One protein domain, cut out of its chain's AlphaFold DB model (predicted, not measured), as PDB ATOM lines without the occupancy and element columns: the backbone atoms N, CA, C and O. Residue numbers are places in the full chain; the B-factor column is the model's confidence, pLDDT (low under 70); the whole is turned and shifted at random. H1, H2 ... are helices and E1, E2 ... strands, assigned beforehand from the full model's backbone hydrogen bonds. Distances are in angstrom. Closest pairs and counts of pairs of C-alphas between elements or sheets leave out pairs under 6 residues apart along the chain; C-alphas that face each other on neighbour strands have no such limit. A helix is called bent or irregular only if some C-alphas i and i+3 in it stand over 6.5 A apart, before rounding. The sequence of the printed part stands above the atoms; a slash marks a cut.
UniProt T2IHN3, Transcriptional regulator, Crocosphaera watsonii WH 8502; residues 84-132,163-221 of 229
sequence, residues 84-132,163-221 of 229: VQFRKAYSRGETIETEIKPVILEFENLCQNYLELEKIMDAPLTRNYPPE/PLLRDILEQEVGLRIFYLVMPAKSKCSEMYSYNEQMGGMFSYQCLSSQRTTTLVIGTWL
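Overview. This is residues 84 to 132 and 163 to 221 of the 229 residues of the protein "Transcriptional regulator" of Crocosphaera watsonii WH 8502 (UniProt T2IHN3). One long helix, H1, runs slantwise over one face of a small sheet of three strands and goes on past it, so that residues 116 to 122, of which 116 to 121 belong to H1, stick out. The short H2 only grazes the sheet by its edge strand E1, and a long link after E3 ends in the short H3, off the sheet and apart from H1. The printed part has 108 residues, with three named helices and three named strands in the order H1 H2 E1 E2 E3 H3. The sheet has the order E1 E3 E2 and is mixed; the class is mixed, helices and strands. The whole is compact, with a radius of gyration of the C-alphas of 14.5 A and spans of 41 by 31 by 29 A.

Along the chain. The printed part begins at Val 84. H1, residues 94 to 121, starts at C-alpha 94 at (129.322, 221.646, 163.835) and is 40.8 A long, with a kink of 33 degrees near residue 101. H1 is irregular, but only just: C-alphas 99 and 102 are 6.7 A apart. H2, residues 165 to 173, is 10.8 A long. E1, residues 176 to 180, is 12.9 A long, and E2, residues 190 to 195, is 17.3 A long. E3, residues 199 to 205, is 20.4 A long and starts at (154.141, 207.924, 173.842). H3, residues 217 to 221, is 7.7 A long and ends at (143.110, 201.027, 181.848); it is only just irregular, C-alphas 218 and 221 being 6.8 A apart.

Arrangement. E3 is the inner strand. E1 and E3 are parallel at 24 degrees, with N 178 and O 202 within hydrogen-bond range at 2.8 A. E2 and E3 form a hairpin, antiparallel at 172 degrees, with N 203 and O 191 at 2.8 A. Two layers, helix on one face of a sheet, are made by H1 and these strands. H1 has a height over the sheet of 8.7 A and lies over E1 and E3, at 49 degrees to E3 on the local plane. Its closest C-alphas to E3 are those of Cys 111 and Met 201, 7.1 A apart. The closest C-alphas of H2 and E1 are those of Glu 170 and Arg 176, 6.0 A apart. H2 and H3 are apart. Every O i to N i+4 pair is within hydrogen-bond range in H2, 22 of 24 in H1 and 0 of 1 in H3, where 1 of 2 O i to N i+3 pairs is.

Size, cuts and confidence. The two C-alphas farthest apart, those of Gly 93 and Asp 122, are 42.4 A apart. Residues 133 to 162 are not printed, and C-alphas 132 and 163 are 25.9 A apart across the cut. The link from E3 to H3 is long, with 11 residues. Mean pLDDT of the printed part is 74.5; residues 87 to 96, 185 to 186 and 207 to 221 are under 70.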
ATOM      1  N   VAL A  84     143.642 213.004 167.977       80.19
ATOM      2  CA  VAL A  84     143.070 213.207 169.309       80.19
ATOM      3  C   VAL A  84     141.856 212.324 169.493       80.19
ATOM      4  O   VAL A  84     140.894 212.386 168.726       80.19
ATOM      5  N   GLN A  85     141.879 211.554 170.571       81.44
ATOM      6  CA  GLN A  85     140.781 210.708 170.999       81.44
ATOM      7  C   GLN A  85     140.097 211.275 172.247       81.44
ATOM      8  O   GLN A  85     140.684 212.016 173.041       81.44
ATOM      9  N   PHE A  86     138.826 210.908 172.410       79.69
ATOM     10  CA  PHE A  86     137.950 211.350 173.493       79.69
ATOM     11  C   PHE A  86     137.310 210.133 174.165       79.69
ATOM     12  O   PHE A  86     136.943 209.171 173.496       79.69
ATOM     13  N   ARG A  87     137.111 210.188 175.486       68.44
ATOM     14  CA  ARG A  87     136.513 209.082 176.263       68.44
ATOM     15  C   ARG A  87     135.085 208.726 175.876       68.44
ATOM     16  O   ARG A  87     134.674 207.577 175.988       68.44
ATOM     17  N   LYS A  88     134.288 209.726 175.506       65.62
ATOM     18  CA  LYS A  88     132.893 209.543 175.105       65.62
ATOM     19  C   LYS A  88     132.788 209.838 173.623       65.62
ATOM     20  O   LYS A  88     133.419 210.790 173.173       65.62
ATOM     21  N   ALA A  89     131.965 209.065 172.908       52.72
ATOM     22  CA  ALA A  89     131.607 209.334 171.520       52.72
ATOM     23  C   ALA A  89     131.131 210.787 171.408       52.72
ATOM     24  O   ALA A  89     130.013 211.141 171.796       52.72
ATOM     25  N   TYR A  90     132.047 211.644 170.977       54.75
ATOM     26  CA  TYR A  90     131.840 213.069 170.890       54.75
ATOM     27  C   TYR A  90     130.792 213.273 169.801       54.75
ATOM     28  O   TYR A  90     131.020 212.938 168.639       54.75
ATOM     29  N   SER A  91     129.591 213.716 170.180       50.75
ATOM     30  CA  SER A  91     128.526 213.969 169.213       50.75
ATOM     31  C   SER A  91     128.956 215.171 168.380       50.75
ATOM     32  O   SER A  91     128.909 216.308 168.846       50.75
ATOM     33  N   ARG A  92     129.460 214.886 167.179       56.03
ATOM     34  CA  ARG A  92     130.107 215.814 166.251       56.03
ATOM     35  C   ARG A  92     129.089 216.791 165.647       56.03
ATOM     36  O   ARG A  92     128.723 216.692 164.485       56.03
ATOM     37  N   GLY A  93     128.558 217.689 166.473       57.84
ATOM     38  CA  GLY A  93     127.790 218.846 166.018       57.84
ATOM     39  C   GLY A  93     128.737 219.966 165.581       57.84
ATOM     40  O   GLY A  93     129.698 220.259 166.291       57.84
ATOM     41  N   GLU A  94     128.453 220.620 164.452       57.09
ATOM     42  CA  GLU A  94     129.322 221.646 163.835       57.09
ATOM     43  C   GLU A  94     129.716 222.785 164.801       57.09
ATOM     44  O   GLU A  94     130.862 223.245 164.826       57.09
ATOM     45  N   THR A  95     128.791 223.211 165.666       56.19
ATOM     46  CA  THR A  95     129.039 224.268 166.662       56.19
ATOM     47  C   THR A  95     130.035 223.833 167.739       56.19
ATOM     48  O   THR A  95     130.855 224.627 168.194       56.19
ATOM     49  N   ILE A  96     129.991 222.561 168.134       61.81
ATOM     50  CA  ILE A  96     130.838 221.989 169.186       61.81
ATOM     51  C   ILE A  96     132.258 221.735 168.651       61.81
ATOM     52  O   ILE A  96     133.237 221.927 169.374       61.81
ATOM     53  N   GLU A  97     132.383 221.362 167.373       70.44
ATOM     54  CA  GLU A  97     133.674 221.196 166.689       70.44
ATOM     55  C   GLU A  97     134.443 222.523 166.615       70.44
ATOM     56  O   GLU A  97     135.653 222.561 166.836       70.44
ATOM     57  N   THR A  98     133.737 223.639 166.411       74.00
ATOM     58  CA  THR A  98     134.353 224.974 166.360       74.00
ATOM     59  C   THR A  98     134.903 225.422 167.721       74.00
ATOM     60  O   THR A  98     135.964 226.043 167.774       74.00
ATOM     61  N   GLU A  99     134.224 225.087 168.825       78.50
ATOM     62  CA  GLU A  99     134.663 225.455 170.180       78.50
ATOM     63  C   GLU A  99     135.818 224.575 170.697       78.50
ATOM     64  O   GLU A  99     136.679 225.072 171.420       78.50
ATOM     65  N   ILE A 100     135.872 223.287 170.330       80.38
ATOM     66  CA  ILE A 100     136.913 222.360 170.818       80.38
ATOM     67  C   ILE A 100     138.204 222.420 170.001       80.38
ATOM     68  O   ILE A 100     139.285 222.191 170.538       80.38
ATOM     69  N   LYS A 101     138.116 222.775 168.714       82.31
ATOM     70  CA  LYS A 101     139.269 222.904 167.817       82.31
ATOM     71  C   LYS A 101     140.422 223.749 168.381       82.31
ATOM     72  O   LYS A 101     141.557 223.289 168.276       82.31
ATOM     73  N   PRO A 102     140.212 224.939 168.983       84.25
ATOM     74  CA  PRO A 102     141.314 225.677 169.601       84.25
ATOM     75  C   PRO A 102     141.974 224.911 170.757       84.25
ATOM     76  O   PRO A 102     143.189 224.983 170.892       84.25
ATOM     77  N   VAL A 103     141.211 224.139 171.536       85.50
ATOM     78  CA  VAL A 103     141.734 223.330 172.651       85.50
ATOM     79  C   VAL A 103     142.553 222.146 172.138       85.50
ATOM     80  O   VAL A 103     143.608 221.848 172.685       85.50
ATOM     81  N   ILE A 104     142.100 221.495 171.061       83.94
ATOM     82  CA  ILE A 104     142.853 220.436 170.372       83.94
ATOM     83  C   ILE A 104     144.201 220.980 169.890       83.94
ATOM     84  O   ILE A 104     145.240 220.392 170.169       83.94
ATOM     85  N   LEU A 105     144.193 222.145 169.234       83.88
ATOM     86  CA  LEU A 105     145.419 222.795 168.764       83.88
ATOM     87  C   LEU A 105     146.340 223.195 169.925       83.88
ATOM     88  O   LEU A 105     147.559 223.108 169.810       83.88
ATOM     89  N   GLU A 106     145.787 223.663 171.043       86.12
ATOM     90  CA  GLU A 106     146.570 223.955 172.244       86.12
ATOM     91  C   GLU A 106     147.215 222.684 172.810       86.12
ATOM     92  O   GLU A 106     148.416 222.676 173.083       86.12
ATOM     93  N   PHE A 107     146.455 221.593 172.908       86.81
ATOM     94  CA  PHE A 107     146.944 220.295 173.362       86.81
ATOM     95  C   PHE A 107     148.072 219.758 172.471       86.81
ATOM     96  O   PHE A 107     149.124 219.375 172.982       86.81
ATOM     97  N   GLU A 108     147.894 219.807 171.150       84.94
ATOM     98  CA  GLU A 108     148.921 219.460 170.160       84.94
ATOM     99  C   GLU A 108     150.213 220.252 170.379       84.94
ATOM    100  O   GLU A 108     151.304 219.681 170.443       84.94
ATOM    101  N   ASN A 109     150.095 221.573 170.540       85.00
ATOM    102  CA  ASN A 109     151.245 222.443 170.763       85.00
ATOM    103  C   ASN A 109     151.964 222.116 172.077       85.00
ATOM    104  O   ASN A 109     153.193 222.101 172.113       85.00
ATOM    105  N   LEU A 110     151.226 221.841 173.157       88.00
ATOM    106  CA  LEU A 110     151.817 221.448 174.439       88.00
ATOM    107  C   LEU A 110     152.577 220.125 174.332       88.00
ATOM    108  O   LEU A 110     153.703 220.034 174.821       88.00
ATOM    109  N   CYS A 111     152.001 219.137 173.649       85.62
ATOM    110  CA  CYS A 111     152.638 217.849 173.402       85.62
ATOM    111  C   CYS A 111     153.960 218.016 172.642       85.62
ATOM    112  O   CYS A 111     155.001 217.517 173.072       85.62
ATOM    113  N   GLN A 112     153.943 218.789 171.553       83.38
ATOM    114  CA  GLN A 112     155.140 219.069 170.758       83.38
ATOM    115  C   GLN A 112     156.206 219.822 171.556       83.38
ATOM    116  O   GLN A 112     157.379 219.451 171.518       83.38
ATOM    117  N   ASN A 113     155.805 220.854 172.299       86.06
ATOM    118  CA  ASN A 113     156.725 221.634 173.121       86.06
ATOM    119  C   ASN A 113     157.360 220.777 174.221       86.06
ATOM    120  O   ASN A 113     158.548 220.920 174.487       86.06
ATOM    121  N   TYR A 114     156.602 219.871 174.841       87.25
ATOM    122  CA  TYR A 114     157.137 218.989 175.876       87.25
ATOM    123  C   TYR A 114     158.205 218.044 175.311       87.25
ATOM    124  O   TYR A 114     159.295 217.946 175.868       87.25
ATOM    125  N   LEU A 115     157.939 217.417 174.162       83.56
ATOM    126  CA  LEU A 115     158.913 216.541 173.495       83.56
ATOM    127  C   LEU A 115     160.168 217.290 173.054       83.56
ATOM    128  O   LEU A 115     161.269 216.742 173.060       83.56
ATOM    129  N   GLU A 116     160.009 218.541 172.627       82.62
ATOM    130  CA  GLU A 116     161.136 219.408 172.302       82.62
ATOM    131  C   GLU A 116     161.981 219.701 173.545       82.62
ATOM    132  O   GLU A 116     163.204 219.595 173.483       82.62
ATOM    133  N   LEU A 117     161.347 219.994 174.683       87.31
ATOM    134  CA  LEU A 117     162.048 220.207 175.948       87.31
ATOM    135  C   LEU A 117     162.811 218.958 176.397       87.31
ATOM    136  O   LEU A 117     163.980 219.075 176.750       87.31
ATOM    137  N   GLU A 118     162.211 217.769 176.327       84.75
ATOM    138  CA  GLU A 118     162.900 216.514 176.666       84.75
ATOM    139  C   GLU A 118     164.139 216.283 175.798       84.75
ATOM    140  O   GLU A 118     165.185 215.891 176.311       84.75
ATOM    141  N   LYS A 119     164.046 216.575 174.494       85.00
ATOM    142  CA  LYS A 119     165.182 216.475 173.566       85.00
ATOM    143  C   LYS A 119     166.282 217.479 173.888       85.00
ATOM    144  O   LYS A 119     167.455 217.135 173.813       85.00
ATOM    145  N   ILE A 120     165.918 218.716 174.228       87.19
ATOM    146  CA  ILE A 120     166.885 219.758 174.603       87.19
ATOM    147  C   ILE A 120     167.597 219.391 175.909       87.19
ATOM    148  O   ILE A 120     168.791 219.647 176.047       87.19
ATOM    149  N   MET A 121     166.865 218.803 176.854       88.88
ATOM    150  CA  MET A 121     167.378 218.423 178.167       88.88
ATOM    151  C   MET A 121     168.083 217.060 178.184       88.88
ATOM    152  O   MET A 121     168.635 216.704 179.220       88.88
ATOM    153  N   ASP A 122     168.056 216.315 177.072       86.25
ATOM    154  CA  ASP A 122     168.518 214.921 176.973       86.25
ATOM    155  C   ASP A 122     167.936 214.024 178.085       86.25
ATOM    156  O   ASP A 122     168.611 213.199 178.696       86.25
ATOM    157  N   ALA A 123     166.652 214.240 178.385       84.25
ATOM    158  CA  ALA A 123     165.944 213.614 179.498       84.25
ATOM    159  C   ALA A 123     164.616 213.001 179.017       84.25
ATOM    160  O   ALA A 123     163.549 213.549 179.302       84.25
ATOM    161  N   PRO A 124     164.651 211.900 178.242       78.94
ATOM    162  CA  PRO A 124     163.434 211.231 177.798       78.94
ATOM    163  C   PRO A 124     162.721 210.547 178.974       78.94
ATOM    164  O   PRO A 124     163.358 209.878 179.788       78.94
ATOM    165  N   LEU A 125     161.392 210.657 179.033       76.38
ATOM    166  CA  LEU A 125     160.575 209.891 179.978       76.38
ATOM    167  C   LEU A 125     160.728 208.370 179.787       76.38
ATOM    168  O   LEU A 125     160.714 207.860 178.661       76.38
ATOM    169  N   THR A 126     160.801 207.639 180.904       78.50
ATOM    170  CA  THR A 126     160.771 206.170 180.940       78.50
ATOM    171  C   THR A 126     159.440 205.666 180.397       78.50
ATOM    172  O   THR A 126     158.400 206.098 180.864       78.50
ATOM    173  N   ARG A 127     159.439 204.729 179.444       83.19
ATOM    174  CA  ARG A 127     158.200 204.140 178.906       83.19
ATOM    175  C   ARG A 127     157.943 202.788 179.543       83.19
ATOM    176  O   ARG A 127     158.479 201.779 179.099       83.19
ATOM    177  N   ASN A 128     157.120 202.782 180.577       87.00
ATOM    178  CA  ASN A 128     156.774 201.584 181.329       87.00
ATOM    179  C   ASN A 128     155.249 201.467 181.395       87.00
ATOM    180  O   ASN A 128     154.625 201.565 182.459       87.00
ATOM    181  N   TYR A 129     154.650 201.333 180.212       87.25
ATOM    182  CA  TYR A 129     153.210 201.184 180.057       87.25
ATOM    183  C   TYR A 129     152.727 199.849 180.630       87.25
ATOM    184  O   TYR A 129     153.486 198.875 180.646       87.25
ATOM    185  N   PRO A 130     151.477 199.801 181.117       86.25
ATOM    186  CA  PRO A 130     150.877 198.548 181.546       86.25
ATOM    187  C   PRO A 130     150.840 197.544 180.379       86.25
ATOM    188  O   PRO A 130     150.613 197.954 179.236       86.25
ATOM    189  N   PRO A 131     151.056 196.245 180.643       84.19
ATOM    190  CA  PRO A 131     150.924 195.208 179.626       84.19
ATOM    191  C   PRO A 131     149.460 195.020 179.213       84.19
ATOM    192  O   PRO A 131     148.546 195.411 179.937       84.19
ATOM    193  N   GLU A 132     149.238 194.361 178.074       83.31
ATOM    194  CA  GLU A 132     147.897 193.935 177.673       83.31
ATOM    195  C   GLU A 132     147.330 192.863 178.605       83.31
ATOM    196  O   GLU A 132     147.938 191.815 178.823       83.31
ATOM    197  N   PRO A 163     148.493 209.543 197.058       78.00
ATOM    198  CA  PRO A 163     148.332 210.995 197.164       78.00
ATOM    199  C   PRO A 163     148.814 211.755 195.920       78.00
ATOM    200  O   PRO A 163     148.231 212.777 195.571       78.00
ATOM    201  N   LEU A 164     149.854 211.255 195.244       85.06
ATOM    202  CA  LEU A 164     150.526 211.913 194.116       85.06
ATOM    203  C   LEU A 164     150.442 211.053 192.856       85.06
ATOM    204  O   LEU A 164     151.438 210.728 192.219       85.06
ATOM    205  N   LEU A 165     149.220 210.646 192.511       85.38
ATOM    206  CA  LEU A 165     148.980 209.740 191.389       85.38
ATOM    207  C   LEU A 165     149.524 210.292 190.065       85.38
ATOM    208  O   LEU A 165     150.045 209.530 189.262       85.38
ATOM    209  N   ARG A 166     149.451 211.612 189.855       86.88
ATOM    210  CA  ARG A 166     150.043 212.248 188.675       86.88
ATOM    211  C   ARG A 166     151.548 212.005 188.609       86.88
ATOM    212  O   ARG A 166     152.014 211.518 187.593       86.88
ATOM    213  N   ASP A 167     152.272 212.329 189.675       88.00
ATOM    214  CA  ASP A 167     153.734 212.254 189.691       88.00
ATOM    215  C   ASP A 167     154.202 210.815 189.453       88.00
ATOM    216  O   ASP A 167     155.128 210.591 188.684       88.00
ATOM    217  N   ILE A 168     153.487 209.837 190.020       89.44
ATOM    218  CA  ILE A 168     153.724 208.410 189.770       89.44
ATOM    219  C   ILE A 168     153.526 208.070 188.286       89.44
ATOM    220  O   ILE A 168     154.366 207.412 187.686       89.44
ATOM    221  N   LEU A 169     152.428 208.511 187.671       89.12
ATOM    222  CA  LEU A 169     152.168 208.235 186.255       89.12
ATOM    223  C   LEU A 169     153.165 208.934 185.322       89.12
ATOM    224  O   LEU A 169     153.541 208.369 184.296       89.12
ATOM    225  N   GLU A 170     153.600 210.144 185.662       88.19
ATOM    226  CA  GLU A 170     154.611 210.855 184.882       88.19
ATOM    227  C   GLU A 170     155.980 210.173 185.028       88.19
ATOM    228  O   GLU A 170     156.601 209.859 184.021       88.19
ATOM    229  N   GLN A 171     156.430 209.864 186.247       87.38
ATOM    230  CA  GLN A 171     157.788 209.364 186.504       87.38
ATOM    231  C   GLN A 171     157.955 207.859 186.256       87.38
ATOM    232  O   GLN A 171     158.930 207.445 185.631       87.38
ATOM    233  N   GLU A 172     157.010 207.042 186.729       87.88
ATOM    234  CA  GLU A 172     157.140 205.578 186.731       87.88
ATOM    235  C   GLU A 172     156.528 204.920 185.494       87.88
ATOM    236  O   GLU A 172     156.956 203.833 185.112       87.88
ATOM    237  N   VAL A 173     155.521 205.551 184.873       89.00
ATOM    238  CA  VAL A 173     154.840 205.028 183.670       89.00
ATOM    239  C   VAL A 173     155.302 205.746 182.400       89.00
ATOM    240  O   VAL A 173     155.404 205.108 181.349       89.00
ATOM    241  N   GLY A 174     155.596 207.048 182.490       88.88
ATOM    242  CA  GLY A 174     156.019 207.873 181.355       88.88
ATOM    243  C   GLY A 174     154.896 208.596 180.629       88.88
ATOM    244  O   GLY A 174     155.039 208.919 179.447       88.88
ATOM    245  N   LEU A 175     153.757 208.815 181.289       89.50
ATOM    246  CA  LEU A 175     152.642 209.554 180.701       89.50
ATOM    247  C   LEU A 175     152.898 211.057 180.785       89.50
ATOM    248  O   LEU A 175     153.304 211.557 181.826       89.50
ATOM    249  N   ARG A 176     152.596 211.810 179.723       88.88
ATOM    250  CA  ARG A 176     152.609 213.284 179.784       88.88
ATOM    251  C   ARG A 176     151.210 213.781 180.081       88.88
ATOM    252  O   ARG A 176     150.288 213.525 179.306       88.88
ATOM    253  N   ILE A 177     151.052 214.486 181.195       89.62
ATOM    254  CA  ILE A 177     149.744 214.894 181.698       89.62
ATOM    255  C   ILE A 177     149.637 216.423 181.692       89.62
ATOM    256  O   ILE A 177     150.413 217.122 182.343       89.62
ATOM    257  N   PHE A 178     148.633 216.940 180.985       89.88
ATOM    258  CA  PHE A 178     148.366 218.368 180.828       89.88
ATOM    259  C   PHE A 178     147.009 218.766 181.417       89.88
ATOM    260  O   PHE A 178     146.046 217.998 181.410       89.88
ATOM    261  N   TYR A 179     146.920 220.011 181.878       88.44
ATOM    262  CA  TYR A 179     145.677 220.615 182.349       88.44
ATOM    263  C   TYR A 179     145.243 221.663 181.347       88.44
ATOM    264  O   TYR A 179     145.969 222.627 181.112       88.44
ATOM    265  N   LEU A 180     144.056 221.482 180.783       85.00
ATOM    266  CA  LEU A 180     143.497 222.409 179.811       85.00
ATOM    267  C   LEU A 180     142.147 222.918 180.287       85.00
ATOM    268  O   LEU A 180     141.381 222.209 180.945       85.00
ATOM    269  N   VAL A 181     141.846 224.168 179.951       83.62
ATOM    270  CA  VAL A 181     140.515 224.731 180.159       83.62
ATOM    271  C   VAL A 181     139.682 224.392 178.930       83.62
ATOM    272  O   VAL A 181     139.847 224.994 177.874       83.62
ATOM    273  N   MET A 182     138.784 223.419 179.059       81.00
ATOM    274  CA  MET A 182     137.867 223.038 177.988       81.00
ATOM    275  C   MET A 182     136.548 223.828 178.098       81.00
ATOM    276  O   MET A 182     136.090 224.151 179.202       81.00
ATOM    277  N   PRO A 183     135.896 224.151 176.967       77.94
ATOM    278  CA  PRO A 183     134.594 224.804 176.954       77.94
ATOM    279  C   PRO A 183     133.529 223.955 177.651       77.94
ATOM    280  O   PRO A 183     133.320 222.801 177.285       77.94
ATOM    281  N   ALA A 184     132.767 224.529 178.585       71.69
ATOM    282  CA  ALA A 184     131.730 223.799 179.329       71.69
ATOM    283  C   ALA A 184     130.665 223.133 178.427       71.69
ATOM    284  O   ALA A 184     130.115 222.084 178.762       71.69
ATOM    285  N   LYS A 185     130.390 223.718 177.255       69.44
ATOM    286  CA  LYS A 185     129.416 223.204 176.278       69.44
ATOM    287  C   LYS A 185     129.896 221.965 175.526       69.44
ATOM    288  O   LYS A 185     129.062 221.205 175.039       69.44
ATOM    289  N   SER A 186     131.211 221.753 175.450       67.12
ATOM    290  CA  SER A 186     131.806 220.618 174.740       67.12
ATOM    291  C   SER A 186     131.454 219.274 175.377       67.12
ATOM    292  O   SER A 186     131.499 218.248 174.708       67.12
ATOM    293  N   LYS A 187     131.113 219.261 176.678       72.06
ATOM    294  CA  LYS A 187     131.002 218.035 177.493       72.06
ATOM    295  C   LYS A 187     132.252 217.140 177.391       72.06
ATOM    296  O   LYS A 187     132.185 215.957 177.718       72.06
ATOM    297  N   CYS A 188     133.375 217.705 176.945       70.62
ATOM    298  CA  CYS A 188     134.678 217.074 176.948       70.62
ATOM    299  C   CYS A 188     135.298 217.278 178.325       70.62
ATOM    300  O   CYS A 188     135.320 218.395 178.837       70.62
ATOM    301  N   SER A 189     135.781 216.202 178.937       75.69
ATOM    302  CA  SER A 189     136.534 216.277 180.194       75.69
ATOM    303  C   SER A 189     137.975 215.815 180.033       75.69
ATOM    304  O   SER A 189     138.794 216.097 180.904       75.69
ATOM    305  N   GLU A 190     138.281 215.130 178.932       81.69
ATOM    306  CA  GLU A 190     139.595 214.572 178.654       81.69
ATOM    307  C   GLU A 190     139.841 214.427 177.154       81.69
ATOM    308  O   GLU A 190     138.914 214.151 176.387       81.69
ATOM    309  N   MET A 191     141.102 214.584 176.765       85.38
ATOM    310  CA  MET A 191     141.595 214.282 175.426       85.38
ATOM    311  C   MET A 191     142.899 213.522 175.551       85.38
ATOM    312  O   MET A 191     143.695 213.806 176.448       85.38
ATOM    313  N   TYR A 192     143.147 212.597 174.637       87.62
ATOM    314  CA  TYR A 192     144.378 211.830 174.653       87.62
ATOM    315  C   TYR A 192     144.875 211.493 173.267       87.62
ATOM    316  O   TYR A 192     144.123 211.501 172.296       87.62
ATOM    317  N   SER A 193     146.165 211.212 173.194       84.62
ATOM    318  CA  SER A 193     146.808 210.732 171.986       84.62
ATOM    319  C   SER A 193     147.933 209.781 172.369       84.62
ATOM    320  O   SER A 193     148.561 209.926 173.423       84.62
ATOM    321  N   TYR A 194     148.167 208.794 171.516       83.81
ATOM    322  CA  TYR A 194     149.259 207.848 171.644       83.81
ATOM    323  C   TYR A 194     149.866 207.609 170.268       83.81
ATOM    324  O   TYR A 194     149.148 207.377 169.296       83.81
ATOM    325  N   ASN A 195     151.191 207.619 170.204       78.94
ATOM    326  CA  ASN A 195     151.937 207.020 169.108       78.94
ATOM    327  C   ASN A 195     153.292 206.504 169.618       78.94
ATOM    328  O   ASN A 195     153.760 206.881 170.695       78.94
ATOM    329  N   GLU A 196     153.957 205.673 168.820       75.62
ATOM    330  CA  GLU A 196     155.245 205.071 169.186       75.62
ATOM    331  C   GLU A 196     156.367 206.103 169.372       75.62
ATOM    332  O   GLU A 196     157.323 205.871 170.106       75.62
ATOM    333  N   GLN A 197     156.290 207.273 168.737       72.88
ATOM    334  CA  GLN A 197     157.355 208.278 168.831       72.88
ATOM    335  C   GLN A 197     157.215 209.187 170.051       72.88
ATOM    336  O   GLN A 197     158.221 209.545 170.662       72.88
ATOM    337  N   MET A 198     155.992 209.551 170.419       73.25
ATOM    338  CA  MET A 198     155.685 210.521 171.466       73.25
ATOM    339  C   MET A 198     155.230 209.842 172.756       73.25
ATOM    340  O   MET A 198     155.417 210.404 173.826       73.25
ATOM    341  N   GLY A 199     154.719 208.614 172.695       82.75
ATOM    342  CA  GLY A 199     154.141 207.924 173.842       82.75
ATOM    343  C   GLY A 199     152.746 208.439 174.205       82.75
ATOM    344  O   GLY A 199     152.119 209.182 173.451       82.75
ATOM    345  N   GLY A 200     152.256 208.022 175.371       86.38
ATOM    346  CA  GLY A 200     150.939 208.375 175.881       86.38
ATOM    347  C   GLY A 200     150.900 209.806 176.405       86.38
ATOM    348  O   GLY A 200     151.670 210.192 177.290       86.38
ATOM    349  N   MET A 201     149.978 210.590 175.859       88.00
ATOM    350  CA  MET A 201     149.748 211.972 176.255       88.00
ATOM    351  C   MET A 201     148.283 212.170 176.580       88.00
ATOM    352  O   MET A 201     147.394 211.737 175.847       88.00
ATOM    353  N   PHE A 202     148.039 212.847 177.691       87.50
ATOM    354  CA  PHE A 202     146.716 213.020 178.251       87.50
ATOM    355  C   PHE A 202     146.505 214.475 178.638       87.50
ATOM    356  O   PHE A 202     147.384 215.125 179.202       87.50
ATOM    357  N   SER A 203     145.310 214.977 178.378       85.56
ATOM    358  CA  SER A 203     144.841 216.227 178.944       85.56
ATOM    359  C   SER A 203     143.511 216.020 179.631       85.56
ATOM    360  O   SER A 203     142.673 215.240 179.177       85.56
ATOM    361  N   TYR A 204     143.300 216.758 180.711       84.62
ATOM    362  CA  TYR A 204     142.016 216.796 181.387       84.62
ATOM    363  C   TYR A 204     141.596 218.207 181.740       84.62
ATOM    364  O   TYR A 204     142.411 219.133 181.821       84.62
ATOM    365  N   GLN A 205     140.290 218.348 181.946       80.62
ATOM    366  CA  GLN A 205     139.676 219.594 182.351       80.62
ATOM    367  C   GLN A 205     140.288 220.082 183.663       80.62
ATOM    368  O   GLN A 205     140.112 219.473 184.721       80.62
ATOM    369  N   CYS A 206     140.900 221.259 183.615       71.44
ATOM    370  CA  CYS A 206     141.207 222.021 184.810       71.44
ATOM    371  C   CYS A 206     139.892 222.572 185.379       71.44
ATOM    372  O   CYS A 206     139.369 223.587 184.912       71.44
ATOM    373  N   LEU A 207     139.300 221.898 186.365       59.50
ATOM    374  CA  LEU A 207     138.230 222.494 187.158       59.50
ATOM    375  C   LEU A 207     138.886 223.542 188.055       59.50
ATOM    376  O   LEU A 207     139.672 223.202 188.937       59.50
ATOM    377  N   SER A 208     138.598 224.824 187.831       42.16
ATOM    378  CA  SER A 208     138.992 225.898 188.747       42.16
ATOM    379  C   SER A 208     138.183 225.784 190.046       42.16
ATOM    380  O   SER A 208     137.264 226.556 190.298       42.16
ATOM    381  N   SER A 209     138.452 224.750 190.837       34.31
ATOM    382  CA  SER A 209     138.013 224.580 192.216       34.31
ATOM    383  C   SER A 209     138.727 223.360 192.789       34.31
ATOM    384  O   SER A 209     138.808 222.325 192.137       34.31
ATOM    385  N   GLN A 210     139.248 223.501 194.003       37.50
ATOM    386  CA  GLN A 210     140.067 222.559 194.774       37.50
ATOM    387  C   GLN A 210     139.396 221.200 195.088       37.50
ATOM    388  O   GLN A 210     139.383 220.770 196.241       37.50
ATOM    389  N   ARG A 211     138.793 220.494 194.125       33.94
ATOM    390  CA  ARG A 211     138.118 219.217 194.389       33.94
ATOM    391  C   ARG A 211     138.403 218.163 193.321       33.94
ATOM    392  O   ARG A 211     137.812 218.159 192.249       33.94
ATOM    393  N   THR A 212     139.180 217.175 193.767       37.59
ATOM    394  CA  THR A 212     139.152 215.756 193.365       37.59
ATOM    395  C   THR A 212     139.761 215.388 192.008       37.59
ATOM    396  O   THR A 212     139.069 215.133 191.031       37.59
ATOM    397  N   THR A 213     141.080 215.193 192.014       38.72
ATOM    398  CA  THR A 213     141.882 214.505 190.979       38.72
ATOM    399  C   THR A 213     141.708 212.968 190.999       38.72
ATOM    400  O   THR A 213     142.458 212.240 190.363       38.72
ATOM    401  N   THR A 214     140.737 212.420 191.740       38.22
ATOM    402  CA  THR A 214     140.724 210.982 192.089       38.22
ATOM    403  C   THR A 214     139.888 210.092 191.157       38.22
ATOM    404  O   THR A 214     140.019 208.877 191.221       38.22
ATOM    405  N   LEU A 215     139.048 210.630 190.264       34.78
ATOM    406  CA  LEU A 215     137.992 209.818 189.623       34.78
ATOM    407  C   LEU A 215     138.141 209.521 188.122       34.78
ATOM    408  O   LEU A 215     137.262 208.878 187.555       34.78
ATOM    409  N   VAL A 216     139.237 209.914 187.468       38.44
ATOM    410  CA  VAL A 216     139.371 209.719 186.005       38.44
ATOM    411  C   VAL A 216     140.359 208.611 185.618       38.44
ATOM    412  O   VAL A 216     140.181 207.964 184.591       38.44
ATOM    413  N   ILE A 217     141.331 208.287 186.471       39.03
ATOM    414  CA  ILE A 217     142.410 207.351 186.107       39.03
ATOM    415  C   ILE A 217     141.972 205.876 186.216       39.03
ATOM    416  O   ILE A 217     142.441 205.035 185.456       39.03
ATOM    417  N   GLY A 218     140.996 205.557 187.074       31.23
ATOM    418  CA  GLY A 218     140.524 204.178 187.279       31.23
ATOM    419  C   GLY A 218     139.774 203.552 186.096       31.23
ATOM    420  O   GLY A 218     139.610 202.342 186.057       31.23
ATOM    421  N   THR A 219     139.323 204.345 185.120       37.66
ATOM    422  CA  THR A 219     138.622 203.827 183.924       37.66
ATOM    423  C   THR A 219     139.506 203.815 182.676       37.66
ATOM    424  O   THR A 219     139.105 203.264 181.656       37.66
ATOM    425  N   TRP A 220     140.719 204.367 182.759       39.44
ATOM    426  CA  TRP A 220     141.620 204.556 181.620       39.44
ATOM    427  C   TRP A 220     142.354 203.277 181.198       39.44
ATOM    428  O   TRP A 220     142.577 203.054 180.010       39.44
ATOM    429  N   LEU A 221     142.626 202.378 182.153       37.69
ATOM    430  CA  LEU A 221     143.110 201.027 181.848       37.69
ATOM    431  C   LEU A 221     142.111 200.247 180.979       37.69
ATOM    432  O   LEU A 221     142.537 199.466 180.148       37.69
TER     433      LEU A 221